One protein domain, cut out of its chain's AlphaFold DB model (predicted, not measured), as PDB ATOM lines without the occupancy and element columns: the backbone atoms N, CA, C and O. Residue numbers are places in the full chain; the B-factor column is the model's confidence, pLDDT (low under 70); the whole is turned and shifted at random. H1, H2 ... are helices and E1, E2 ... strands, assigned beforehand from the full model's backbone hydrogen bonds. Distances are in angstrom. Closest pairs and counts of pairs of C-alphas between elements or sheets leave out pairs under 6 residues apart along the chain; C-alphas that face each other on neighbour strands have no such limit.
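Overview. This is residues 12 to 155 of the 156 residues of an uncharacterized protein of Anabarilius grahami (UniProt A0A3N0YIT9). A small, compact head bears one very long helical arm: in the head the short helices H2 and H3 cover one face of a strongly twisted four-stranded sheet, and residues 111 to 153 of H4 stick out far from it. Residues 12 to 21 of H1 stick out as a second, shorter arm. The printed part has 144 residues, with four named helices and four named strands in the order H1 E1 E2 H2 E3 E4 H3 H4; the sheet runs E1 E2 E4 E3, all antiparallel, and the class is mixed, helices and strands. The whole is extended, with a radius of gyration of the C-alphas of 28.4 A and spans of 103 by 42 by 21 A, and H4 makes the length.

Along the chain. H1, residues 12 to 27, begins at C-alpha 12 (88.538, 28.072, -117.945) and is 22.7 A long. E1 is residues 31 to 37, E2 residues 40 to 46, and H2 residues 51 to 61. E3, residues 65 to 74, spans 28.4 A, and E4, residues 77 to 87, spans 29.8 A. H3 is residues 89 to 97. H4, residues 99 to 153, runs 81.4 A from C-alpha 99 (69.510, 38.526, -144.844) to C-alpha 153 (22.999, -28.011, -150.968).

Arrangement. E1 and E2 form a hairpin, with N 33 and O 44 2.8 A apart, within hydrogen-bond range. E2 and E4 are antiparallel at 160 degrees, with N 45 and O 83 at 2.8 A. E3 and E4 form the other hairpin, with N 68 and O 84 at 2.8 A. H2 and H3 are on the same face, giving two layers, helices on one face of a sheet. H2 lies over E3 at a height of 9.8 A, its closest C-alphas there being Leu 58 and Ile 65, 7.0 A. E2, H2 and E3 make a split strand-helix-strand unit, its two strands running the same way with E4 between them; its crossover is right-handed. H3 lies over E2, and only just over E4, at a height of 8.2 A; the closest C-alphas of H3 and E2 are those of Leu 41 and Arg 89, 6.0 A. H1 only grazes the sheet, with residues 22 to 26, and H4 only grazes it with residues 99 to 103. H2 and H4 only just touch, with 3 pairs of C-alphas within 8 A, through residues 102 to 106 of H4 alone; Trp 53 and Ser 106 have the closest C-alphas, 6.3 A. H1 is apart from H2, H3 and H4. Every O i to N i+4 pair is within hydrogen-bond range in H1, H2 and H3, and 50 of 51 are in H4.

Size, cuts and confidence. The C-alphas farthest apart, of Arg 38 and Arg 155, are 102.6 A apart. Without the stretches that stand free, residues 12 to 21 and 111 to 155, the body spans 38 by 32 by 21 A. The printed part has no cut, and its links between named elements are tight. The mean pLDDT of the printed part is 86.6, and residues 72 to 80 are under 70.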
ATOM      1  N   ASP A  12      89.896  28.309-118.430       70.81
ATOM      2  CA  ASP A  12      88.538  28.072-117.945       70.81
ATOM      3  C   ASP A  12      87.598  29.237-118.263       70.81
ATOM      4  O   ASP A  12      86.433  29.015-118.613       70.81
ATOM      5  N   GLU A  13      88.110  30.469-118.259       76.94
ATOM      6  CA  GLU A  13      87.339  31.644-118.657       76.94
ATOM      7  C   GLU A  13      86.995  31.615-120.159       76.94
ATOM      8  O   GLU A  13      85.837  31.818-120.543       76.94
ATOM      9  N   GLU A  14      87.950  31.263-121.028       74.38
ATOM     10  CA  GLU A  14      87.692  31.119-122.469       74.38
ATOM     11  C   GLU A  14      86.723  29.962-122.758       74.38
ATOM     12  O   GLU A  14      85.822  30.066-123.602       74.38
ATOM     13  N   LYS A  15      86.829  28.860-122.007       77.06
ATOM     14  CA  LYS A  15      85.890  27.736-122.096       77.06
ATOM     15  C   LYS A  15      84.483  28.144-121.651       77.06
ATOM     16  O   LYS A  15      83.507  27.782-122.317       77.06
ATOM     17  N   ALA A  16      84.359  28.928-120.581       76.56
ATOM     18  CA  ALA A  16      83.086  29.471-120.112       76.56
ATOM     19  C   ALA A  16      82.463  30.431-121.140       76.56
ATOM     20  O   ALA A  16      81.281  30.293-121.474       76.56
ATOM     21  N   ARG A  17      83.265  31.326-121.730       76.06
ATOM     22  CA  ARG A  17      82.852  32.223-122.823       76.06
ATOM     23  C   ARG A  17      82.384  31.455-124.052       76.06
ATOM     24  O   ARG A  17      81.323  31.754-124.606       76.06
ATOM     25  N   LYS A  18      83.116  30.412-124.455       75.25
ATOM     26  CA  LYS A  18      82.729  29.534-125.568       75.25
ATOM     27  C   LYS A  18      81.391  28.843-125.307       75.25
ATOM     28  O   LYS A  18      80.531  28.879-126.185       75.25
ATOM     29  N   ARG A  19      81.182  28.285-124.109       76.19
ATOM     30  CA  ARG A  19      79.904  27.665-123.711       76.19
ATOM     31  C   ARG A  19      78.759  28.673-123.675       76.19
ATOM     32  O   ARG A  19      77.645  28.352-124.081       76.19
ATOM     33  N   HIS A  20      79.006  29.887-123.186       76.06
ATOM     34  CA  HIS A  20      78.005  30.952-123.194       76.06
ATOM     35  C   HIS A  20      77.591  31.310-124.628       76.06
ATOM     36  O   HIS A  20      76.407  31.269-124.948       76.06
ATOM     37  N   ARG A  21      78.561  31.542-125.518       74.44
ATOM     38  CA  ARG A  21      78.329  31.792-126.948       74.44
ATOM     39  C   ARG A  21      77.576  30.648-127.631       74.44
ATOM     40  O   ARG A  21      76.660  30.900-128.402       74.44
ATOM     41  N   GLU A  22      77.925  29.394-127.346       74.94
ATOM     42  CA  GLU A  22      77.221  28.236-127.915       74.94
ATOM     43  C   GLU A  22      75.768  28.127-127.434       74.94
ATOM     44  O   GLU A  22      74.905  27.759-128.234       74.94
ATOM     45  N   ARG A  23      75.479  28.498-126.178       78.56
ATOM     46  CA  ARG A  23      74.103  28.599-125.665       78.56
ATOM     47  C   ARG A  23      73.324  29.714-126.357       78.56
ATOM     48  O   ARG A  23      72.226  29.456-126.835       78.56
ATOM     49  N   GLN A  24      73.915  30.900-126.496       77.88
ATOM     50  CA  GLN A  24      73.283  32.022-127.204       77.88
ATOM     51  C   GLN A  24      72.947  31.661-128.655       77.88
ATOM     52  O   GLN A  24      71.832  31.883-129.101       77.88
ATOM     53  N   LEU A  25      73.869  31.000-129.358       75.94
ATOM     54  CA  LEU A  25      73.655  30.519-130.728       75.94
ATOM     55  C   LEU A  25      72.638  29.375-130.851       75.94
ATOM     56  O   LEU A  25      72.224  29.048-131.957       75.94
ATOM     57  N   THR A  26      72.287  28.721-129.744       76.12
ATOM     58  CA  THR A  26      71.205  27.727-129.724       76.12
ATOM     59  C   THR A  26      69.850  28.415-129.585       76.12
ATOM     60  O   THR A  26      68.886  27.981-130.199       76.12
ATOM     61  N   VAL A  27      69.787  29.499-128.807       79.00
ATOM     62  CA  VAL A  27      68.561  30.286-128.599       79.00
ATOM     63  C   VAL A  27      68.275  31.205-129.788       79.00
ATOM     64  O   VAL A  27      67.124  31.391-130.161       79.00
ATOM     65  N   ASN A  28      69.316  31.772-130.395       81.25
ATOM     66  CA  ASN A  28      69.211  32.686-131.522       81.25
ATOM     67  C   ASN A  28      70.115  32.198-132.665       81.25
ATOM     68  O   ASN A  28      71.270  32.623-132.755       81.25
ATOM     69  N   PRO A  29      69.639  31.245-133.484       83.06
ATOM     70  CA  PRO A  29      70.374  30.760-134.642       83.06
ATOM     71  C   PRO A  29      70.245  31.732-135.829       83.06
ATOM     72  O   PRO A  29      69.572  32.765-135.735       83.06
ATOM     73  N   ASP A  30      70.903  31.397-136.941       86.44
ATOM     74  CA  ASP A  30      70.999  32.239-138.140       86.44
ATOM     75  C   ASP A  30      71.603  33.619-137.831       86.44
ATOM     76  O   ASP A  30      71.014  34.662-138.112       86.44
ATOM     77  N   ILE A  31      72.791  33.646-137.218       87.12
ATOM     78  CA  ILE A  31      73.501  34.907-136.957       87.12
ATOM     79  C   ILE A  31      74.514  35.170-138.062       87.12
ATOM     80  O   ILE A  31      75.449  34.392-138.257       87.12
ATOM     81  N   LEU A  32      74.362  36.300-138.746       92.00
ATOM     82  CA  LEU A  32      75.255  36.729-139.812       92.00
ATOM     83  C   LEU A  32      76.310  37.720-139.308       92.00
ATOM     84  O   LEU A  32      75.989  38.741-138.703       92.00
ATOM     85  N   PHE A  33      77.574  37.449-139.624       91.19
ATOM     86  CA  PHE A  33      78.694  38.356-139.396       91.19
ATOM     87  C   PHE A  33      79.330  38.767-140.721       91.19
ATOM     88  O   PHE A  33      79.727  37.918-141.520       91.19
ATOM     89  N   LYS A  34      79.499  40.078-140.903       92.00
ATOM     90  CA  LYS A  34      80.364  40.647-141.940       92.00
ATOM     91  C   LYS A  34      81.799  40.651-141.420       92.00
ATOM     92  O   LYS A  34      82.072  41.212-140.361       92.00
ATOM     93  N   VAL A  35      82.707  40.024-142.150       89.75
ATOM     94  CA  VAL A  35      84.125  39.929-141.802       89.75
ATOM     95  C   VAL A  35      84.935  40.509-142.945       89.75
ATOM     96  O   VAL A  35      84.892  39.995-144.054       89.75
ATOM     97  N   TYR A  36      85.709  41.552-142.675       87.94
ATOM     98  CA  TYR A  36      86.590  42.147-143.674       87.94
ATOM     99  C   TYR A  36      88.008  41.605-143.489       87.94
ATOM    100  O   TYR A  36      88.579  41.719-142.404       87.94
ATOM    101  N   ARG A  37      88.577  40.990-144.530       84.69
ATOM    102  CA  ARG A  37      89.970  40.519-144.537       84.69
ATOM    103  C   ARG A  37      90.664  41.098-145.754       84.69
ATOM    104  O   ARG A  37      90.227  40.846-146.862       84.69
ATOM    105  N   ARG A  38      91.750  41.852-145.546       87.44
ATOM    106  CA  ARG A  38      92.513  42.477-146.646       87.44
ATOM    107  C   ARG A  38      91.607  43.245-147.626       87.44
ATOM    108  O   ARG A  38      91.745  43.102-148.829       87.44
ATOM    109  N   GLU A  39      90.657  44.010-147.084       85.75
ATOM    110  CA  GLU A  39      89.654  44.791-147.837       85.75
ATOM    111  C   GLU A  39      88.600  43.975-148.613       85.75
ATOM    112  O   GLU A  39      87.663  44.549-149.176       85.75
ATOM    113  N   GLU A  40      88.666  42.644-148.562       87.69
ATOM    114  CA  GLU A  40      87.645  41.750-149.102       87.69
ATOM    115  C   GLU A  40      86.563  41.457-148.058       87.69
ATOM    116  O   GLU A  40      86.837  41.238-146.872       87.69
ATOM    117  N   LEU A  41      85.306  41.461-148.508       91.00
ATOM    118  CA  LEU A  41      84.164  41.075-147.688       91.00
ATOM    119  C   LEU A  41      84.058  39.549-147.664       91.00
ATOM    120  O   LEU A  41      83.947  38.907-148.702       91.00
ATOM    121  N   HIS A  42      84.012  38.990-146.465       89.19
ATOM    122  CA  HIS A  42      83.612  37.619-146.187       89.19
ATOM    123  C   HIS A  42      82.389  37.638-145.284       89.19
ATOM    124  O   HIS A  42      82.211  38.545-144.466       89.19
ATOM    125  N   VAL A  43      81.556  36.612-145.392       91.94
ATOM    126  CA  VAL A  43      80.359  36.504-144.564       91.94
ATOM    127  C   VAL A  43      80.386  35.179-143.820       91.94
ATOM    128  O   VAL A  43      80.699  34.137-144.385       91.94
ATOM    129  N   LEU A  44      80.098  35.222-142.524       90.44
ATOM    130  CA  LEU A  44      79.978  34.037-141.683       90.44
ATOM    131  C   LEU A  44      78.543  33.937-141.188       90.44
ATOM    132  O   LEU A  44      78.090  34.807-140.448       90.44
ATOM    133  N   LEU A  45      77.855  32.866-141.563       88.44
ATOM    134  CA  LEU A  45      76.534  32.539-141.050       88.44
ATOM    135  C   LEU A  45      76.669  31.451-139.984       88.44
ATOM    136  O   LEU A  45      77.089  30.328-140.260       88.44
ATOM    137  N   PHE A  46      76.353  31.792-138.742       83.38
ATOM    138  CA  PHE A  46      76.411  30.882-137.608       83.38
ATOM    139  C   PHE A  46      75.073  30.196-137.396       83.38
ATOM    140  O   PHE A  46      74.032  30.848-137.351       83.38
ATOM    141  N   ARG A  47      75.150  28.879-137.196       80.69
ATOM    142  CA  ARG A  47      74.027  27.969-136.975       80.69
ATOM    143  C   ARG A  47      72.870  28.251-137.930       80.69
ATOM    144  O   ARG A  47      71.786  28.572-137.451       80.69
ATOM    145  N   PRO A  48      73.106  28.184-139.250       82.94
ATOM    146  CA  PRO A  48      72.005  28.244-140.192       82.94
ATOM    147  C   PRO A  48      70.977  27.166-139.827       82.94
ATOM    148  O   PRO A  48      71.326  25.991-139.699       82.94
ATOM    149  N   THR A  49      69.733  27.566-139.597       79.38
ATOM    150  CA  THR A  49      68.602  26.642-139.533       79.38
ATOM    151  C   THR A  49      68.199  26.271-140.952       79.38
ATOM    152  O   THR A  49      68.424  27.047-141.872       79.38
ATOM    153  N   ASN A  50      67.611  25.092-141.159       80.88
ATOM    154  CA  ASN A  50      67.122  24.681-142.479       80.88
ATOM    155  C   ASN A  50      68.221  24.676-143.571       80.88
ATOM    156  O   ASN A  50      68.212  25.442-144.537       80.88
ATOM    157  N   ASP A  51      69.195  23.774-143.418       80.69
ATOM    158  CA  ASP A  51      70.360  23.660-144.307       80.69
ATOM    159  C   ASP A  51      70.000  23.593-145.798       80.69
ATOM    160  O   ASP A  51      70.694  24.165-146.642       80.69
ATOM    161  N   ILE A  52      68.929  22.867-146.131       81.88
ATOM    162  CA  ILE A  52      68.482  22.665-147.513       81.88
ATOM    163  C   ILE A  52      68.007  23.989-148.105       81.88
ATOM    164  O   ILE A  52      68.347  24.298-149.250       81.88
ATOM    165  N   TRP A  53      67.265  24.778-147.326       87.88
ATOM    166  CA  TRP A  53      66.793  26.085-147.751       87.88
ATOM    167  C   TRP A  53      67.962  27.027-148.037       87.88
ATOM    168  O   TRP A  53      68.044  27.555-149.142       87.88
ATOM    169  N   TRP A  54      68.936  27.155-147.125       89.00
ATOM    170  CA  TRP A  54      70.107  28.010-147.372       89.00
ATOM    171  C   TRP A  54      70.912  27.571-148.596       89.00
ATOM    172  O   TRP A  54      71.341  28.420-149.376       89.00
ATOM    173  N   ILE A  55      71.093  26.261-148.805       87.06
ATOM    174  CA  ILE A  55      71.794  25.735-149.987       87.06
ATOM    175  C   ILE A  55      71.078  26.143-151.279       87.06
ATOM    176  O   ILE A  55      71.741  26.567-152.228       87.06
ATOM    177  N   ARG A  56      69.747  26.014-151.327       88.19
ATOM    178  CA  ARG A  56      68.942  26.407-152.494       88.19
ATOM    179  C   ARG A  56      68.958  27.915-152.691       88.19
ATOM    180  O   ARG A  56      69.321  28.378-153.761       88.19
ATOM    181  N   THR A  57      68.688  28.682-151.641       90.88
ATOM    182  CA  THR A  57      68.694  30.148-151.677       90.88
ATOM    183  C   THR A  57      70.015  30.701-152.200       90.88
ATOM    184  O   THR A  57      70.009  31.558-153.082       90.88
ATOM    185  N   LEU A  58      71.151  30.201-151.704       92.00
ATOM    186  CA  LEU A  58      72.469  30.638-152.169       92.00
ATOM    187  C   LEU A  58      72.695  30.293-153.642       92.00
ATOM    188  O   LEU A  58      73.147  31.146-154.398       92.00
ATOM    189  N   ARG A  59      72.329  29.078-154.063       89.94
ATOM    190  CA  ARG A  59      72.477  28.626-155.452       89.94
ATOM    191  C   ARG A  59      71.594  29.405-156.426       89.94
ATOM    192  O   ARG A  59      72.062  29.784-157.494       89.94
ATOM    193  N   ASP A  60      70.339  29.621-156.058       91.19
ATOM    194  CA  ASP A  60      69.303  30.082-156.981       91.19
ATOM    195  C   ASP A  60      69.238  31.614-157.043       91.19
ATOM    196  O   ASP A  60      68.883  32.178-158.076       91.19
ATOM    197  N   ARG A  61      69.584  32.309-155.946       92.88
ATOM    198  CA  ARG A  61      69.447  33.774-155.845       92.88
ATOM    199  C   ARG A  61      70.764  34.544-155.873       92.88
ATOM    200  O   ARG A  61      70.726  35.739-156.184       92.88
ATOM    201  N   TYR A  62      71.895  33.911-155.553       93.19
ATOM    202  CA  TYR A  62      73.184  34.593-155.390       93.19
ATOM    203  C   TYR A  62      74.294  33.924-156.206       93.19
ATOM    204  O   TYR A  62      75.104  33.138-155.712       93.19
ATOM    205  N   ILE A  63      74.347  34.280-157.487       88.81
ATOM    206  CA  ILE A  63      75.353  33.771-158.419       88.81
ATOM    207  C   ILE A  63      76.739  34.254-157.983       88.81
ATOM    208  O   ILE A  63      76.929  35.429-157.696       88.81
ATOM    209  N   GLY A  64      77.725  33.357-157.958       87.19
ATOM    210  CA  GLY A  64      79.108  33.720-157.632       87.19
ATOM    211  C   GLY A  64      79.413  33.820-156.136       87.19
ATOM    212  O   GLY A  64      80.540  34.168-155.787       87.19
ATOM    213  N   ILE A  65      78.463  33.475-155.254       92.56
ATOM    214  CA  ILE A  65      78.765  33.154-153.855       92.56
ATOM    215  C   ILE A  65      79.094  31.661-153.752       92.56
ATOM    216  O   ILE A  65      78.345  30.792-154.192       92.56
ATOM    217  N   SER A  66      80.225  31.368-153.128       90.56
ATOM    218  CA  SER A  66      80.631  30.037-152.689       90.56
ATOM    219  C   SER A  66      80.350  29.892-151.199       90.56
ATOM    220  O   SER A  66      80.555  30.830-150.427       90.56
ATOM    221  N   ALA A  67      79.878  28.714-150.798       91.06
ATOM    222  CA  ALA A  67      79.534  28.408-149.419       91.06
ATOM    223  C   ALA A  67      80.297  27.174-148.941       91.06
ATOM    224  O   ALA A  67      80.225  26.113-149.560       91.06
ATOM    225  N   GLN A  68      80.999  27.304-147.819       89.94
ATOM    226  CA  GLN A  68      81.719  26.213-147.178       89.94
ATOM    227  C   GLN A  68      81.179  25.980-145.770       89.94
ATOM    228  O   GLN A  68      81.179  26.874-144.926       89.94
ATOM    229  N   TRP A  69      80.745  24.751-145.511       86.12
ATOM    230  CA  TRP A  69      80.213  24.341-144.219       86.12
ATOM    231  C   TRP A  69      81.318  23.828-143.303       86.12
ATOM    232  O   TRP A  69      82.115  22.975-143.697       86.12
ATOM    233  N   THR A  70      81.313  24.294-142.057       83.12
ATOM    234  CA  THR A  70      82.148  23.745-140.990       83.12
ATOM    235  C   THR A  70      81.273  22.974-140.012       83.12
ATOM    236  O   THR A  70      80.384  23.526-139.353       83.12
ATOM    237  N   PHE A  71      81.558  21.683-139.899       75.44
ATOM    238  CA  PHE A  71      80.909  20.769-138.970       75.44
ATOM    239  C   PHE A  71      81.724  20.726-137.677       75.44
ATOM    240  O   PHE A  71      82.951  20.639-137.731       75.44
ATOM    241  N   LYS A  72      81.068  20.774-136.511       68.06
ATOM    242  CA  LYS A  72      81.704  20.249-135.296       68.06
ATOM    243  C   LYS A  72      81.056  18.920-134.962       68.06
ATOM    244  O   LYS A  72      79.835  18.826-134.861       68.06
ATOM    245  N   HIS A  73      81.897  17.920-134.757       57.84
ATOM    246  CA  HIS A  73      81.498  16.668-134.144       57.84
ATOM    247  C   HIS A  73      81.501  16.895-132.632       57.84
ATOM    248  O   HIS A  73      82.553  17.111-132.036       57.84
ATOM    249  N   ALA A  74      80.318  16.951-132.036       51.44
ATOM    250  CA  ALA A  74      80.142  16.859-130.597       51.44
ATOM    251  C   ALA A  74      79.099  15.766-130.389       51.44
ATOM    252  O   ALA A  74      77.966  15.952-130.825       51.44
ATOM    253  N   ASP A  75      79.542  14.645-129.821       57.00
ATOM    254  CA  ASP A  75      78.761  13.493-129.368       57.00
ATOM    255  C   ASP A  75      77.630  13.067-130.331       57.00
ATOM    256  O   ASP A  75      76.507  13.571-130.296       57.00
ATOM    257  N   ASP A  76      77.977  12.140-131.231       54.28
ATOM    258  CA  ASP A  76      77.109  11.332-132.108       54.28
ATOM    259  C   ASP A  76      76.136  12.032-133.072       54.28
ATOM    260  O   ASP A  76      75.459  11.357-133.849       54.28
ATOM    261  N   GLN A  77      76.113  13.367-133.145       51.19
ATOM    262  CA  GLN A  77      75.401  14.076-134.214       51.19
ATOM    263  C   GLN A  77      76.256  15.192-134.831       51.19
ATOM    264  O   GLN A  77      76.707  16.095-134.118       51.19
ATOM    265  N   PRO A  78      76.480  15.193-136.163       56.50
ATOM    266  CA  PRO A  78      77.171  16.289-136.830       56.50
ATOM    267  C   PRO A  78      76.300  17.546-136.769       56.50
ATOM    268  O   PRO A  78      75.385  17.736-137.567       56.50
ATOM    269  N   LYS A  79      76.594  18.441-135.822       63.16
ATOM    270  CA  LYS A  79      75.955  19.757-135.768       63.16
ATOM    271  C   LYS A  79      76.690  20.675-136.735       63.16
ATOM    272  O   LYS A  79      77.856  21.031-136.524       63.16
ATOM    273  N   ARG A  80      76.008  21.049-137.822       65.50
ATOM    274  CA  ARG A  80      76.491  22.090-138.731       65.50
ATOM    275  C   ARG A  80      76.576  23.382-137.945       65.50
ATOM    276  O   ARG A  80      75.580  23.872-137.419       65.50
ATOM    277  N   HIS A  81      77.792  23.879-137.773       71.81
ATOM    278  CA  HIS A  81      78.017  24.965-136.838       71.81
ATOM    279  C   HIS A  81      78.037  26.299-137.551       71.81
ATOM    280  O   HIS A  81      77.342  27.212-137.118       71.81
ATOM    281  N   ASN A  82      78.801  26.404-138.635       83.62
ATOM    282  CA  ASN A  82      78.999  27.662-139.337       83.62
ATOM    283  C   ASN A  82      79.029  27.417-140.849       83.62
ATOM    284  O   ASN A  82      79.521  26.383-141.303       83.62
ATOM    285  N   MET A  83      78.569  28.401-141.611       89.81
ATOM    286  CA  MET A  83      78.711  28.476-143.054       89.81
ATOM    287  C   MET A  83      79.533  29.713-143.402       89.81
ATOM    288  O   MET A  83      79.158  30.838-143.076       89.81
ATOM    289  N   ASN A  84      80.669  29.494-144.050       91.25
ATOM    290  CA  ASN A  84      81.517  30.556-144.563       91.25
ATOM    291  C   ASN A  84      81.087  30.860-145.994       91.25
ATOM    292  O   ASN A  84      81.005  29.948-146.813       91.25
ATOM    293  N   LEU A  85      80.849  32.130-146.288       92.31
ATOM    294  CA  LEU A  85      80.487  32.617-147.606       92.31
ATOM    295  C   LEU A  85      81.595  33.526-148.137       92.31
ATOM    296  O   LEU A  85      82.066  34.442-147.452       92.31
ATOM    297  N   SER A  86      81.992  33.264-149.373       91.56
ATOM    298  CA  SER A  86      83.016  34.005-150.112       91.56
ATOM    299  C   SER A  86      82.614  34.137-151.571       91.56
ATOM    300  O   SER A  86      81.893  33.287-152.085       91.56
ATOM    301  N   GLY A  87      83.088  35.164-152.266       90.81
ATOM    302  CA  GLY A  87      82.712  35.389-153.657       90.81
ATOM    303  C   GLY A  87      82.717  36.861-154.024       90.81
ATOM    304  O   GLY A  87      83.393  37.665-153.382       90.81
ATOM    305  N   ASP A  88      81.937  37.202-155.048       92.31
ATOM    306  CA  ASP A  88      81.780  38.586-155.485       92.31
ATOM    307  C   ASP A  88      81.262  39.481-154.347       92.31
ATOM    308  O   ASP A  88      80.280  39.166-153.665       92.31
ATOM    309  N   ARG A  89      81.915  40.633-154.157       92.62
ATOM    310  CA  ARG A  89      81.603  41.571-153.071       92.62
ATOM    311  C   ARG A  89      80.179  42.105-153.166       92.62
ATOM    312  O   ARG A  89      79.530  42.260-152.133       92.62
ATOM    313  N   SER A  90      79.696  42.396-154.371       93.00
ATOM    314  CA  SER A  90      78.356  42.951-154.577       93.00
ATOM    315  C   SER A  90      77.294  41.911-154.234       93.00
ATOM    316  O   SER A  90      76.308  42.229-153.576       93.00
ATOM    317  N   GLN A  91      77.531  40.651-154.600       94.12
ATOM    318  CA  GLN A  91      76.642  39.541-154.257       94.12
ATOM    319  C   GLN A  91      76.640  39.252-152.756       94.12
ATOM    320  O   GLN A  91      75.569  39.109-152.170       94.12
ATOM    321  N   LEU A  92      77.808  39.232-152.106       94.25
ATOM    322  CA  LEU A  92      77.901  39.067-150.651       94.25
ATOM    323  C   LEU A  92      77.226  40.214-149.895       94.25
ATOM    324  O   LEU A  92      76.553  39.981-148.891       94.25
ATOM    325  N   GLN A  93      77.386  41.445-150.379       94.44
ATOM    326  CA  GLN A  93      76.726  42.608-149.801       94.44
ATOM    327  C   GLN A  93      75.207  42.497-149.955       94.44
ATOM    328  O   GLN A  93      74.496  42.613-148.961       94.44
ATOM    329  N   ARG A  94      74.723  42.162-151.154       95.50
ATOM    330  CA  ARG A  94      73.301  41.919-151.403       95.50
ATOM    331  C   ARG A  94      72.747  40.813-150.506       95.50
ATOM    332  O   ARG A  94      71.702  40.996-149.900       95.50
ATOM    333  N   PHE A  95      73.466  39.700-150.353       94.62
ATOM    334  CA  PHE A  95      73.076  38.623-149.440       94.62
ATOM    335  C   PHE A  95      72.917  39.111-147.997       94.62
ATOM    336  O   PHE A  95      71.987  38.704-147.304       94.62
ATOM    337  N   CYS A  96      73.814  39.988-147.542       94.00
ATOM    338  CA  CYS A  96      73.725  40.571-146.211       94.00
ATOM    339  C   CYS A  96      72.538  41.521-146.055       94.00
ATOM    340  O   CYS A  96      71.927  41.546-144.990       94.00
ATOM    341  N   ASP A  97      72.245  42.312-147.082       94.69
ATOM    342  CA  ASP A  97      71.149  43.279-147.057       94.69
ATOM    343  C   ASP A  97      69.792  42.554-147.113       94.69
ATOM    344  O   ASP A  97      68.871  42.893-146.372       94.69
ATOM    345  N   ASP A  98      69.713  41.463-147.879       95.19
ATOM    346  CA  ASP A  98      68.545  40.583-147.975       95.19
ATOM    347  C   ASP A  98      68.436  39.588-146.799       95.19
ATOM    348  O   ASP A  98      67.454  38.848-146.693       95.19
ATOM    349  N   PHE A  99      69.425  39.540-145.898       93.19
ATOM    350  CA  PHE A  99      69.510  38.526-144.844       93.19
ATOM    351  C   PHE A  99      68.273  38.443-143.934       93.19
ATOM    352  O   PHE A  99      67.815  37.323-143.695       93.19
ATOM    353  N   PRO A 100      67.679  39.555-143.451       90.94
ATOM    354  CA  PRO A 100      66.473  39.486-142.625       90.94
ATOM    355  C   PRO A 100      65.306  38.801-143.345       90.94
ATOM    356  O   PRO A 100      64.633  37.955-142.760       90.94
ATOM    357  N   ASN A 101      65.118  39.104-144.632       90.31
ATOM    358  CA  ASN A 101      64.071  38.499-145.455       90.31
ATOM    359  C   ASN A 101      64.363  37.022-145.717       90.31
ATOM    360  O   ASN A 101      63.475  36.183-145.608       90.31
ATOM    361  N   ASN A 102      65.621  36.691-146.018       90.38
ATOM    362  CA  ASN A 102      66.054  35.309-146.189       90.38
ATOM    363  C   ASN A 102      65.777  34.482-144.919       90.38
ATOM    364  O   ASN A 102      65.239  33.382-144.996       90.38
ATOM    365  N   ARG A 103      66.079  35.035-143.739       87.81
ATOM    366  CA  ARG A 103      65.825  34.374-142.456       87.81
ATOM    367  C   ARG A 103      64.334  34.138-142.203       87.81
ATOM    368  O   ARG A 103      63.981  33.051-141.769       87.81
ATOM    369  N   LEU A 104      63.479  35.122-142.486       85.44
ATOM    370  CA  LEU A 104      62.023  34.972-142.350       85.44
ATOM    371  C   LEU A 104      61.491  33.859-143.258       85.44
ATOM    372  O   LEU A 104      60.857  32.927-142.783       85.44
ATOM    373  N   MET A 105      61.864  33.884-144.540       84.25
ATOM    374  CA  MET A 105      61.449  32.860-145.505       84.25
ATOM    375  C   MET A 105      61.917  31.452-145.108       84.25
ATOM    376  O   MET A 105      61.223  30.473-145.369       84.25
ATOM    377  N   SER A 106      63.097  31.325-144.493       82.69
ATOM    378  CA  SER A 106      63.595  30.040-143.984       82.69
ATOM    379  C   SER A 106      62.675  29.443-142.913       82.69
ATOM    380  O   SER A 106      62.485  28.227-142.894       82.69
ATOM    381  N   LEU A 107      62.099  30.290-142.049       78.12
ATOM    382  CA  LEU A 107      61.196  29.891-140.966       78.12
ATOM    383  C   LEU A 107      59.810  29.504-141.493       78.12
ATOM    384  O   LEU A 107      59.314  28.450-141.107       78.12
ATOM    385  N   ASP A 108      59.243  30.275-142.426       75.94
ATOM    386  CA  ASP A 108      57.937  29.962-143.034       75.94
ATOM    387  C   ASP A 108      57.957  28.581-143.716       75.94
ATOM    388  O   ASP A 108      57.034  27.782-143.584       75.94
ATOM    389  N   ASN A 109      59.070  28.240-144.376       74.00
ATOM    390  CA  ASN A 109      59.248  26.913-144.973       74.00
ATOM    391  C   ASN A 109      59.294  25.783-143.928       74.00
ATOM    392  O   ASN A 109      59.005  24.637-144.262       74.00
ATOM    393  N   VAL A 110      59.712  26.054-142.687       75.12
ATOM    394  CA  VAL A 110      59.700  25.038-141.620       75.12
ATOM    395  C   VAL A 110      58.269  24.766-141.170       75.12
ATOM    396  O   VAL A 110      57.916  23.604-140.988       75.12
ATOM    397  N   GLU A 111      57.455  25.811-141.033       75.69
ATOM    398  CA  GLU A 111      56.038  25.681-140.683       75.69
ATOM    399  C   GLU A 111      55.279  24.880-141.749       75.69
ATOM    400  O   GLU A 111      54.657  23.871-141.423       75.69
ATOM    401  N   GLU A 112      55.457  25.219-143.032       79.19
ATOM    402  CA  GLU A 112      54.847  24.482-144.149       79.19
ATOM    403  C   GLU A 112      55.260  22.996-144.163       79.19
ATOM    404  O   GLU A 112      54.445  22.104-144.403       79.19
ATOM    405  N   VAL A 113      56.528  22.690-143.866       79.19
ATOM    406  CA  VAL A 113      57.003  21.298-143.799       79.19
ATOM    407  C   VAL A 113      56.355  20.527-142.649       79.19
ATOM    408  O   VAL A 113      56.040  19.346-142.819       79.19
ATOM    409  N   GLU A 114      56.156  21.149-141.489       83.50
ATOM    410  CA  GLU A 114      55.491  20.502-140.354       83.50
ATOM    411  C   GLU A 114      53.989  20.297-140.615       83.50
ATOM    412  O   GLU A 114      53.466  19.217-140.331       83.50
ATOM    413  N   GLU A 115      53.311  21.245-141.267       88.19
ATOM    414  CA  GLU A 115      51.921  21.072-141.716       88.19
ATOM    415  C   GLU A 115      51.774  19.919-142.722       88.19
ATOM    416  O   GLU A 115      50.876  19.073-142.605       88.19
ATOM    417  N   LEU A 116      52.688  19.826-143.693       91.12
ATOM    418  CA  LEU A 116      52.709  18.724-144.657       91.12
ATOM    419  C   LEU A 116      52.960  17.375-143.975       91.12
ATOM    420  O   LEU A 116      52.348  16.375-144.352       91.12
ATOM    421  N   ARG A 117      53.826  17.323-142.957       91.00
ATOM    422  CA  ARG A 117      54.055  16.104-142.163       91.00
ATOM    423  C   ARG A 117      52.809  15.678-141.402       91.00
ATOM    424  O   ARG A 117      52.466  14.499-141.452       91.00
ATOM    425  N   ALA A 118      52.125  16.619-140.754       92.88
ATOM    426  CA  ALA A 118      50.863  16.346-140.073       92.88
ATOM    427  C   ALA A 118      49.808  15.806-141.054       92.88
ATOM    428  O   ALA A 118      49.149  14.808-140.771       92.88
ATOM    429  N   THR A 119      49.724  16.398-142.248       96.12
ATOM    430  CA  THR A 119      48.824  15.939-143.318       96.12
ATOM    431  C   THR A 119      49.159  14.521-143.787       96.12
ATOM    432  O   THR A 119      48.263  13.703-143.981       96.12
ATOM    433  N   ILE A 120      50.443  14.192-143.961       96.25
ATOM    434  CA  ILE A 120      50.875  12.833-144.330       96.25
ATOM    435  C   ILE A 120      50.466  11.818-143.260       96.25
ATOM    436  O   ILE A 120      50.051  10.711-143.606       96.25
ATOM    437  N   GLU A 121      50.579  12.174-141.984       96.81
ATOM    438  CA  GLU A 121      50.226  11.272-140.891       96.81
ATOM    439  C   GLU A 121      48.710  11.032-140.806       96.81
ATOM    440  O   GLU A 121      48.287   9.884-140.684       96.81
ATOM    441  N   ASP A 122      47.889  12.071-141.000       97.75
ATOM    442  CA  ASP A 122      46.428  11.924-141.128       97.75
ATOM    443  C   ASP A 122      46.050  10.999-142.295       97.75
ATOM    444  O   ASP A 122      45.256  10.067-142.151       97.75
ATOM    445  N   LEU A 123      46.676  11.196-143.460       98.06
ATOM    446  CA  LEU A 123      46.428  10.352-144.628       98.06
ATOM    447  C   LEU A 123      46.825   8.892-144.387       98.06
ATOM    448  O   LEU A 123      46.128   7.994-144.855       98.06
ATOM    449  N   ARG A 124      47.911   8.635-143.651       98.00
ATOM    450  CA  ARG A 124      48.309   7.270-143.267       98.00
ATOM    451  C   ARG A 124      47.290   6.614-142.348       98.00
ATOM    452  O   ARG A 124      46.944   5.463-142.594       98.00
ATOM    453  N   ALA A 125      46.790   7.337-141.348       97.56
ATOM    454  CA  ALA A 125      45.738   6.832-140.469       97.56
ATOM    455  C   ALA A 125      44.477   6.477-141.273       97.56
ATOM    456  O   ALA A 125      43.948   5.375-141.160       97.56
ATOM    457  N   ARG A 126      44.067   7.351-142.200       98.12
ATOM    458  CA  ARG A 126      42.920   7.096-143.085       98.12
ATOM    459  C   ARG A 126      43.121   5.892-144.004       98.12
ATOM    460  O   ARG A 126      42.160   5.185-144.288       98.12
ATOM    461  N   ILE A 127      44.341   5.659-144.489       98.31
ATOM    462  CA  ILE A 127      44.662   4.453-145.266       98.31
ATOM    463  C   ILE A 127      44.488   3.204-144.397       98.31
ATOM    464  O   ILE A 127      43.844   2.265-144.848       98.31
ATOM    465  N   GLN A 128      44.979   3.212-143.155       98.06
ATOM    466  CA  GLN A 128      44.824   2.078-142.234       98.06
ATOM    467  C   GLN A 128      43.349   1.775-141.927       98.06
ATOM    468  O   GLN A 128      42.944   0.613-141.953       98.06
ATOM    469  N   ASP A 129      42.526   2.804-141.712       98.19
ATOM    470  CA  ASP A 129      41.084   2.634-141.487       98.19
ATOM    471  C   ASP A 129      40.374   2.034-142.714       98.19
ATOM    472  O   ASP A 129      39.495   1.173-142.596       98.19
ATOM    473  N   LEU A 130      40.765   2.468-143.918       98.31
ATOM    474  CA  LEU A 130      40.239   1.917-145.167       98.31
ATOM    475  C   LEU A 130      40.682   0.466-145.375       98.31
ATOM    476  O   LEU A 130      39.866  -0.352-145.794       98.31
ATOM    477  N   GLU A 131      41.934   0.130-145.064       98.50
ATOM    478  CA  GLU A 131      42.440  -1.246-145.111       98.50
ATOM    479  C   GLU A 131      41.667  -2.163-144.154       98.50
ATOM    480  O   GLU A 131      41.269  -3.258-144.555       98.50
ATOM    481  N   ALA A 132      41.374  -1.706-142.932       97.88
ATOM    482  CA  ALA A 132      40.538  -2.446-141.984       97.88
ATOM    483  C   ALA A 132      39.109  -2.646-142.517       97.88
ATOM    484  O   ALA A 132      38.574  -3.754-142.487       97.88
ATOM    485  N   THR A 133      38.516  -1.599-143.098       98.19
ATOM    486  CA  THR A 133      37.178  -1.680-143.707       98.19
ATOM    487  C   THR A 133      37.139  -2.685-144.864       98.19
ATOM    488  O   THR A 133      36.161  -3.416-145.022       98.19
ATOM    489  N   ILE A 134      38.192  -2.742-145.686       98.31
ATOM    490  CA  ILE A 134      38.305  -3.724-146.772       98.31
ATOM    491  C   ILE A 134      38.345  -5.146-146.202       98.31
ATOM    492  O   ILE A 134      37.598  -5.995-146.686       98.31
ATOM    493  N   GLN A 135      39.138  -5.395-145.156       98.06
ATOM    494  CA  GLN A 135      39.218  -6.712-144.511       98.06
ATOM    495  C   GLN A 135      37.862  -7.169-143.952       98.06
ATOM    496  O   GLN A 135      37.462  -8.314-144.165       98.06
ATOM    497  N   ASP A 136      37.121  -6.269-143.301       98.12
ATOM    498  CA  ASP A 136      35.784  -6.571-142.775       98.12
ATOM    499  C   ASP A 136      34.792  -6.933-143.896       98.12
ATOM    500  O   ASP A 136      33.994  -7.870-143.773       98.12
ATOM    501  N   LEU A 137      34.850  -6.214-145.021       97.81
ATOM    502  CA  LEU A 137      34.010  -6.493-146.185       97.81
ATOM    503  C   LEU A 137      34.371  -7.825-146.851       97.81
ATOM    504  O   LEU A 137      33.469  -8.569-147.245       97.81
ATOM    505  N   GLU A 138      35.661  -8.147-146.964       98.19
ATOM    506  CA  GLU A 138      36.132  -9.430-147.494       98.19
ATOM    507  C   GLU A 138      35.634 -10.604-146.640       98.19
ATOM    508  O   GLU A 138      35.092 -11.569-147.190       98.19
ATOM    509  N   ALA A 139      35.713 -10.489-145.310       97.44
ATOM    510  CA  ALA A 139      35.183 -11.491-144.388       97.44
ATOM    511  C   ALA A 139      33.661 -11.667-144.544       97.44
ATOM    512  O   ALA A 139      33.163 -12.786-144.686       97.44
ATOM    513  N   SER A 140      32.910 -10.562-144.617       97.69
ATOM    514  CA  SER A 140      31.457 -10.609-144.822       97.69
ATOM    515  C   SER A 140      31.072 -11.259-146.159       97.69
ATOM    516  O   SER A 140      30.101 -12.020-146.242       97.69
ATOM    517  N   MET A 141      31.842 -11.004-147.220       97.00
ATOM    518  CA  MET A 141      31.646 -11.662-148.510       97.00
ATOM    519  C   MET A 141      31.893 -13.172-148.432       97.00
ATOM    520  O   MET A 141      31.137 -13.934-149.042       97.00
ATOM    521  N   GLU A 142      32.921 -13.614-147.707       97.44
ATOM    522  CA  GLU A 142      33.213 -15.037-147.518       97.44
ATOM    523  C   GLU A 142      32.074 -15.753-146.777       97.44
ATOM    524  O   GLU A 142      31.586 -16.789-147.249       97.44
ATOM    525  N   ASP A 143      31.561 -15.152-145.701       97.31
ATOM    526  CA  ASP A 143      30.420 -15.672-144.940       97.31
ATOM    527  C   ASP A 143      29.170 -15.835-145.819       97.31
ATOM    528  O   ASP A 143      28.541 -16.900-145.852       97.31
ATOM    529  N   LEU A 144      28.835 -14.811-146.613       96.56
ATOM    530  CA  LEU A 144      27.695 -14.848-147.535       96.56
ATOM    531  C   LEU A 144      27.859 -15.905-148.636       96.56
ATOM    532  O   LEU A 144      26.873 -16.516-149.081       96.56
ATOM    533  N   GLN A 145      29.086 -16.138-149.108       96.44
ATOM    534  CA  GLN A 145      29.368 -17.212-150.058       96.44
ATOM    535  C   GLN A 145      29.176 -18.587-149.414       96.44
ATOM    536  O   GLN A 145      28.601 -19.483-150.049       96.44
ATOM    537  N   LEU A 146      29.624 -18.761-148.170       95.81
ATOM    538  CA  LEU A 146      29.463 -20.000-147.418       95.81
ATOM    539  C   LEU A 146      27.977 -20.310-147.187       95.81
ATOM    540  O   LEU A 146      27.520 -21.423-147.474       95.81
ATOM    541  N   GLU A 147      27.202 -19.308-146.770       96.31
ATOM    542  CA  GLU A 147      25.760 -19.429-146.559       96.31
ATOM    543  C   GLU A 147      25.030 -19.808-147.859       96.31
ATOM    544  O   GLU A 147      24.226 -20.746-147.886       96.31
ATOM    545  N   ASN A 148      25.352 -19.145-148.976       95.25
ATOM    546  CA  ASN A 148      24.771 -19.473-150.280       95.25
ATOM    547  C   ASN A 148      25.083 -20.909-150.721       95.25
ATOM    548  O   ASN A 148      24.206 -21.592-151.261       95.25
ATOM    549  N   ARG A 149      26.311 -21.391-150.491       94.38
ATOM    550  CA  ARG A 149      26.676 -22.791-150.770       94.38
ATOM    551  C   ARG A 149      25.847 -23.752-149.917       94.38
ATOM    552  O   ARG A 149      25.348 -24.743-150.453       94.38
ATOM    553  N   GLY A 150      25.650 -23.447-148.634       94.19
ATOM    554  CA  GLY A 150      24.793 -24.223-147.732       94.19
ATOM    555  C   GLY A 150      23.346 -24.305-148.222       94.19
ATOM    556  O   GLY A 150      22.804 -25.399-148.383       94.19
ATOM    557  N   ARG A 151      22.747 -23.160-148.569       93.50
ATOM    558  CA  ARG A 151      21.372 -23.089-149.096       93.50
ATOM    559  C   ARG A 151      21.201 -23.849-150.413       93.50
ATOM    560  O   ARG A 151      20.163 -24.470-150.625       93.50
ATOM    561  N   ARG A 152      22.200 -23.829-151.305       91.75
ATOM    562  CA  ARG A 152      22.164 -24.601-152.564       91.75
ATOM    563  C   ARG A 152      22.181 -26.109-152.322       91.75
ATOM    564  O   ARG A 152      21.458 -26.818-153.008       91.75
ATOM    565  N   ARG A 153      22.951 -26.585-151.339       88.62
ATOM    566  CA  ARG A 153      22.999 -28.011-150.968       88.62
ATOM    567  C   ARG A 153      21.690 -28.517-150.363       88.62
ATOM    568  O   ARG A 153      21.338 -29.656-150.598       88.62
ATOM    569  N   GLN A 154      20.962 -27.683-149.620       85.50
ATOM    570  CA  GLN A 154      19.663 -28.052-149.034       85.50
ATOM    571  C   GLN A 154      18.514 -28.127-150.055       85.50
ATOM    572  O   GLN A 154      17.434 -28.604-149.724       85.50
ATOM    573  N   ARG A 155      18.717 -27.598-151.267       82.25
ATOM    574  CA  ARG A 155      17.713 -27.560-152.344       82.25
ATOM    575  C   ARG A 155      17.916 -28.646-153.411       82.25
ATOM    576  O   ARG A 155      17.121 -28.686-154.348       82.25
TER     577      ARG A 155